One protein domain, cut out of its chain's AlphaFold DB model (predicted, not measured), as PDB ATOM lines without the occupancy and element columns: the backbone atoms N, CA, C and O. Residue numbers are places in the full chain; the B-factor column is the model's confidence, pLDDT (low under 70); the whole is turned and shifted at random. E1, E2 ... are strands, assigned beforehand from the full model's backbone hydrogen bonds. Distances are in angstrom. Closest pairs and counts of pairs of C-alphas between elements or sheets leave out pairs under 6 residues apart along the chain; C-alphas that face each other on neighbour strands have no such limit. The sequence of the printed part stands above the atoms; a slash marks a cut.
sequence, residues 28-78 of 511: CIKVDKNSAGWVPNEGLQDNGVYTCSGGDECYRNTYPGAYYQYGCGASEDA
ATOM      1  N   CYS A  28      31.935   5.675  37.991       51.84
ATOM      2  CA  CYS A  28      31.026   5.266  39.046       51.84
ATOM      3  C   CYS A  28      30.313   6.443  39.708       51.84
ATOM      4  O   CYS A  28      30.887   7.508  39.950       51.84
ATOM      5  N   ILE A  29      29.021   6.261  39.984       52.53
ATOM      6  CA  ILE A  29      28.165   7.311  40.535       52.53
ATOM      7  C   ILE A  29      28.595   7.674  41.960       52.53
ATOM      8  O   ILE A  29      29.076   6.869  42.749       52.53
ATOM      9  N   LYS A  30      28.409   8.960  42.236       39.72
ATOM     10  CA  LYS A  30      28.842   9.707  43.403       39.72
ATOM     11  C   LYS A  30      28.219   9.204  44.709       39.72
ATOM     12  O   LYS A  30      27.005   9.293  44.874       39.72
ATOM     13  N   VAL A  31      29.057   8.792  45.657       48.88
ATOM     14  CA  VAL A  31      28.661   8.596  47.063       48.88
ATOM     15  C   VAL A  31      28.825   9.929  47.791       48.88
ATOM     16  O   VAL A  31      29.819  10.637  47.595       48.88
ATOM     17  N   ASP A  32      27.828  10.319  48.585       41.00
ATOM     18  CA  ASP A  32      27.886  11.547  49.374       41.00
ATOM     19  C   ASP A  32      28.938  11.400  50.484       41.00
ATOM     20  O   ASP A  32      28.941  10.428  51.237       41.00
ATOM     21  N   LYS A  33      29.829  12.389  50.612       43.50
ATOM     22  CA  LYS A  33      30.844  12.431  51.679       43.50
ATOM     23  C   LYS A  33      30.219  12.551  53.073       43.50
ATOM     24  O   LYS A  33      30.914  12.379  54.067       43.50
ATOM     25  N   ASN A  34      28.922  12.851  53.134       49.53
ATOM     26  CA  ASN A  34      28.155  12.957  54.369       49.53
ATOM     27  C   ASN A  34      27.426  11.657  54.751       49.53
ATOM     28  O   ASN A  34      26.722  11.638  55.761       49.53
ATOM     29  N   SER A  35      27.551  10.578  53.970       52.09
ATOM     30  CA  SER A  35      26.977   9.284  54.343       52.09
ATOM     31  C   SER A  35      27.693   8.720  55.577       52.09
ATOM     32  O   SER A  35      28.920   8.636  55.622       52.09
ATOM     33  N   ALA A  36      26.923   8.333  56.595       36.44
ATOM     34  CA  ALA A  36      27.464   7.704  57.795       36.44
ATOM     35  C   ALA A  36      28.170   6.384  57.428       36.44
ATOM     36  O   ALA A  36      27.590   5.550  56.739       36.44
ATOM     37  N   GLY A  37      29.421   6.213  57.871       48.81
ATOM     38  CA  GLY A  37      30.253   5.039  57.555       48.81
ATOM     39  C   GLY A  37      31.212   5.212  56.370       48.81
ATOM     40  O   GLY A  37      31.857   4.248  55.969       48.81
ATOM     41  N   TRP A  38      31.334   6.419  55.809       43.69
ATOM     42  CA  TRP A  38      32.270   6.687  54.719       43.69
ATOM     43  C   TRP A  38      33.737   6.644  55.192       43.69
ATOM     44  O   TRP A  38      34.161   7.476  55.995       43.69
ATOM     45  N   VAL A  39      34.515   5.687  54.674       48.22
ATOM     46  CA  VAL A  39      35.970   5.576  54.870       48.22
ATOM     47  C   VAL A  39      36.657   5.765  53.509       48.22
ATOM     48  O   VAL A  39      36.245   5.131  52.533       48.22
ATOM     49  N   PRO A  40      37.667   6.647  53.390       52.97
ATOM     50  CA  PRO A  40      38.393   6.831  52.140       52.97
ATOM     51  C   PRO A  40      39.238   5.590  51.827       52.97
ATOM     52  O   PRO A  40      40.214   5.315  52.517       52.97
ATOM     53  N   ASN A  41      38.872   4.861  50.772       56.50
ATOM     54  CA  ASN A  41      39.750   3.871  50.144       56.50
ATOM     55  C   ASN A  41      40.784   4.589  49.261       56.50
ATOM     56  O   ASN A  41      40.531   5.706  48.810       56.50
ATOM     57  N   GLU A  42      41.914   3.942  48.968       56.97
ATOM     58  CA  GLU A  42      43.051   4.506  48.206       56.97
ATOM     59  C   GLU A  42      42.743   4.862  46.731       56.97
ATOM     60  O   GLU A  42      43.626   5.284  45.986       56.97
ATOM     61  N   GLY A  43      41.483   4.750  46.299       59.06
ATOM     62  CA  GLY A  43      41.028   5.165  44.976       59.06
ATOM     63  C   GLY A  43      40.976   6.687  44.811       59.06
ATOM     64  O   GLY A  43      40.624   7.436  45.728       59.06
ATOM     65  N   LEU A  44      41.287   7.160  43.602       57.94
ATOM     66  CA  LEU A  44      41.236   8.577  43.253       57.94
ATOM     67  C   LEU A  44      39.778   9.063  43.270       57.94
ATOM     68  O   LEU A  44      39.004   8.813  42.344       57.94
ATOM     69  N   GLN A  45      39.405   9.764  44.339       65.94
ATOM     70  CA  GLN A  45      38.064  10.310  44.506       65.94
ATOM     71  C   GLN A  45      38.030  11.796  44.122       65.94
ATOM     72  O   GLN A  45      38.387  12.667  44.920       65.94
ATOM     73  N   ASP A  46      37.539  12.111  42.923       72.12
ATOM     74  CA  ASP A  46      37.317  13.497  42.502       72.12
ATOM     75  C   ASP A  46      35.845  13.888  42.712       72.12
ATOM     76  O   ASP A  46      34.921  13.313  42.140       72.12
ATOM     77  N   ASN A  47      35.589  14.882  43.566       76.44
ATOM     78  CA  ASN A  47      34.243  15.417  43.815       76.44
ATOM     79  C   ASN A  47      33.178  14.380  44.258       76.44
ATOM     80  O   ASN A  47      31.978  14.589  44.039       76.44
ATOM     81  N   GLY A  48      33.603  13.295  44.914       66.00
ATOM     82  CA  GLY A  48      32.743  12.192  45.365       66.00
ATOM     83  C   GLY A  48      32.462  11.142  44.287       66.00
ATOM     84  O   GLY A  48      31.796  10.154  44.574       66.00
ATOM     85  N   VAL A  49      32.958  11.345  43.065       75.62
ATOM     86  CA  VAL A  49      32.987  10.325  42.017       75.62
ATOM     87  C   VAL A  49      34.157   9.404  42.331       75.62
ATOM     88  O   VAL A  49      35.291   9.869  42.457       75.62
ATOM     89  N   TYR A  50      33.867   8.118  42.493       76.81
ATOM     90  CA  TYR A  50      34.901   7.098  42.550       76.81
ATOM     91  C   TYR A  50      35.300   6.760  41.121       76.81
ATOM     92  O   TYR A  50      34.472   6.328  40.317       76.81
ATOM     93  N   THR A  51      36.559   7.024  40.805       87.81
ATOM     94  CA  THR A  51      37.180   6.614  39.550       87.81
ATOM     95  C   THR A  51      38.174   5.520  39.866       87.81
ATOM     96  O   THR A  51      39.114   5.743  40.632       87.81
ATOM     97  N   CYS A  52      37.942   4.347  39.292       90.88
ATOM     98  CA  CYS A  52      38.915   3.270  39.302       90.88
ATOM     99  C   CYS A  52      40.036   3.635  38.328       90.88
ATOM    100  O   CYS A  52      39.793   4.239  37.280       90.88
ATOM    101  N   SER A  53      41.275   3.380  38.727       87.88
ATOM    102  CA  SER A  53      42.450   3.640  37.900       87.88
ATOM    103  C   SER A  53      42.879   2.355  37.208       87.88
ATOM    104  O   SER A  53      42.996   1.336  37.872       87.88
ATOM    105  N   GLY A  54      43.205   2.423  35.918       92.88
ATOM    106  CA  GLY A  54      43.705   1.268  35.167       92.88
ATOM    107  C   GLY A  54      42.594   0.483  34.473       92.88
ATOM    108  O   GLY A  54      41.614   1.076  34.036       92.88
ATOM    109  N   GLY A  55      42.791  -0.833  34.343       90.81
ATOM    110  CA  GLY A  55      41.809  -1.770  33.783       90.81
ATOM    111  C   GLY A  55      40.756  -2.241  34.790       90.81
ATOM    112  O   GLY A  55      40.007  -3.163  34.489       90.81
ATOM    113  N   ASP A  56      40.721  -1.635  35.978       90.81
ATOM    114  CA  ASP A  56      39.780  -1.983  37.034       90.81
ATOM    115  C   ASP A  56      38.384  -1.454  36.697       90.81
ATOM    116  O   ASP A  56      38.184  -0.270  36.397       90.81
ATOM    117  N   GLU A  57      37.396  -2.328  36.816       92.31
ATOM    118  CA  GLU A  57      35.995  -1.986  36.683       92.31
ATOM    119  C   GLU A  57      35.435  -1.524  38.028       92.31
ATOM    120  O   GLU A  57      35.827  -1.968  39.111       92.31
ATOM    121  N   CYS A  58      34.480  -0.599  37.966       92.38
ATOM    122  CA  CYS A  58      33.776  -0.183  39.163       92.38
ATOM    123  C   CYS A  58      32.535  -1.042  39.380       92.38
ATOM    124  O   CYS A  58      31.626  -1.054  38.545       92.38
ATOM    125  N   TYR A  59      32.449  -1.684  40.541       91.69
ATOM    126  CA  TYR A  59      31.317  -2.526  40.906       91.69
ATOM    127  C   TYR A  59      30.547  -1.960  42.107       91.69
ATOM    128  O   TYR A  59      31.069  -1.209  42.938       91.69
ATOM    129  N   ARG A  60      29.257  -2.313  42.185       90.88
ATOM    130  CA  ARG A  60      28.349  -1.935  43.279       90.88
ATOM    131  C   ARG A  60      27.802  -3.187  43.958       90.88
ATOM    132  O   ARG A  60      26.882  -3.819  43.440       90.88
ATOM    133  N   ASN A  61      28.280  -3.456  45.164       87.56
ATOM    134  CA  ASN A  61      27.739  -4.502  46.023       87.56
ATOM    135  C   ASN A  61      26.453  -4.002  46.682       87.56
ATOM    136  O   ASN A  61      26.417  -2.905  47.247       87.56
ATOM    137  N   THR A  62      25.388  -4.796  46.583       88.12
ATOM    138  CA  THR A  62      24.081  -4.490  47.177       88.12
ATOM    139  C   THR A  62      23.835  -5.439  48.339       88.12
ATOM    140  O   THR A  62      23.806  -6.648  48.145       88.12
ATOM    141  N   TYR A  63      23.644  -4.886  49.531       86.50
ATOM    142  CA  TYR A  63      23.350  -5.629  50.754       86.50
ATOM    143  C   TYR A  63      21.851  -5.501  51.083       86.50
ATOM    144  O   TYR A  63      21.211  -4.517  50.678       86.50
ATOM    145  N   PRO A  64      21.256  -6.439  51.843       85.25
ATOM    146  CA  PRO A  64      19.884  -6.299  52.317       85.25
ATOM    147  C   PRO A  64      19.677  -4.997  53.092       85.25
ATOM    148  O   PRO A  64      20.575  -4.508  53.771       85.25
ATOM    149  N   GLY A  65      18.478  -4.422  52.989       88.50
ATOM    150  CA  GLY A  65      18.177  -3.124  53.602       88.50
ATOM    151  C   GLY A  65      18.611  -1.913  52.770       88.50
ATOM    152  O   GLY A  65      18.675  -0.813  53.309       88.50
ATOM    153  N   ALA A  66      18.864  -2.101  51.467       85.19
ATOM    154  CA  ALA A  66      19.234  -1.043  50.518       85.19
ATOM    155  C   ALA A  66      20.574  -0.348  50.832       85.19
ATOM    156  O   ALA A  66      20.766   0.824  50.500       85.19
ATOM    157  N   TYR A  67      21.509  -1.077  51.444       82.31
ATOM    158  CA  TYR A  67      22.882  -0.611  51.624       82.31
ATOM    159  C   TYR A  67      23.709  -0.944  50.387       82.31
ATOM    160  O   TYR A  67      23.616  -2.040  49.834       82.31
ATOM    161  N   TYR A  68      24.534   0.010  49.965       88.44
ATOM    162  CA  TYR A  68      25.408  -0.139  48.809       88.44
ATOM    163  C   TYR A  68      26.853   0.117  49.217       88.44
ATOM    164  O   TYR A  68      27.139   1.106  49.893       88.44
ATOM    165  N   GLN A  69      27.758  -0.740  48.756       88.19
ATOM    166  CA  GLN A  69      29.197  -0.497  48.802       88.19
ATOM    167  C   GLN A  69      29.721  -0.438  47.370       88.19
ATOM    168  O   GLN A  69      29.360  -1.267  46.539       88.19
ATOM    169  N   TYR A  70      30.555   0.556  47.082       88.00
ATOM    170  CA  TYR A  70      31.208   0.711  45.786       88.00
ATOM    171  C   TYR A  70      32.676   0.314  45.920       88.00
ATOM    172  O   TYR A  70      33.317   0.679  46.911       88.00
ATOM    173  N   GLY A  71      33.190  -0.421  44.939       89.81
ATOM    174  CA  GLY A  71      34.573  -0.888  44.887       89.81
ATOM    175  C   GLY A  71      35.161  -0.776  43.482       89.81
ATOM    176  O   GLY A  71      34.433  -0.545  42.517       89.81
ATOM    177  N   CYS A  72      36.482  -0.912  43.403       93.50
ATOM    178  CA  CYS A  72      37.254  -0.978  42.165       93.50
ATOM    179  C   CYS A  72      38.016  -2.300  42.159       93.50
ATOM    180  O   CYS A  72      38.645  -2.615  43.171       93.50
ATOM    181  N   GLY A  73      37.939  -3.060  41.072       92.56
ATOM    182  CA  GLY A  73      38.614  -4.352  40.927       92.56
ATOM    183  C   GLY A  73      38.342  -4.971  39.561       92.56
ATOM    184  O   GLY A  73      37.695  -4.347  38.716       92.56
ATOM    185  N   ALA A  74      38.818  -6.188  39.327       89.75
ATOM    186  CA  ALA A  74      38.463  -6.911  38.112       89.75
ATOM    187  C   ALA A  74      36.960  -7.245  38.122       89.75
ATOM    188  O   ALA A  74      36.335  -7.338  39.180       89.75
ATOM    189  N   SER A  75      36.350  -7.453  36.955       82.56
ATOM    190  CA  SER A  75      34.930  -7.838  36.871       82.56
ATOM    191  C   SER A  75      34.613  -9.134  37.630       82.56
ATOM    192  O   SER A  75      33.502  -9.304  38.128       82.56
ATOM    193  N   GLU A  76      35.601 -10.017  37.783       84.69
ATOM    194  CA  GLU A  76      35.524 -11.234  38.600       84.69
ATOM    195  C   GLU A  76      35.491 -10.974  40.118       84.69
ATOM    196  O   GLU A  76      34.950 -11.795  40.861       84.69
ATOM    197  N   ASP A  77      35.961  -9.810  40.579       79.62
ATOM    198  CA  ASP A  77      35.898  -9.390  41.987       79.62
ATOM    199  C   ASP A  77      34.515  -8.837  42.375       79.62
ATOM    200  O   ASP A  77      34.224  -8.625  43.560       79.62
ATOM    201  N   ALA A  78      33.633  -8.607  41.392       77.50
ATOM    202  CA  ALA A  78      32.263  -8.152  41.603       77.50
ATOM    203  C   ALA A  78      31.390  -9.293  42.150       77.50
ATOM    204  O   ALA A  78      30.505  -9.834  41.485       77.50
TER     205      ALA A  78
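Overview. This is residues 28 to 78 of the 511 residues of an uncharacterized protein of Marssonina coronariae (UniProt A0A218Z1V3). With little regular structure, the domain is two strand hairpins, a short one (E1, E2) and a longer one (E3, E4), preceded by a loop, residues 28 to 43, that swings out and back. The 51 printed residues hold no named helix and four named strands, E1 to E4 in order, in two antiparallel two-stranded sheets. The class is all strand, with 20 residues in named elements. The whole is compact, radius of gyration of the C-alphas 11.0 A, spanning 29 by 26 by 16 A.

Arrangement. E1, residues 44 to 46, and E2, residues 49 to 51, form an antiparallel hairpin at 148 degrees; N 49 and O 46 are 2.9 A apart, within hydrogen-bond range. E3, residues 57 to 63, and E4, residues 67 to 73, form another at 155 degrees, with N 61 and O 69 at 2.8 A. The closest C-alphas of E2 and E3, Thr 51 and Cys 58, are 7.6 A apart. E2 and E4 are near each other; E1 is apart from E3 and E4.

Along the chain. E1 begins at C-alpha 44 (41.236, 8.577, 43.253). E3 measures 19.3 A and E4 19.4 A, ending at C-alpha 73 (38.614, -4.352, 40.927).

Size, cuts and confidence. The farthest C-alphas, Gly 54 and Gly 65, are 31.8 A apart. The printed part has no cut, and the three links are tight. Residues 28 to 45 and 48 have pLDDT under 70.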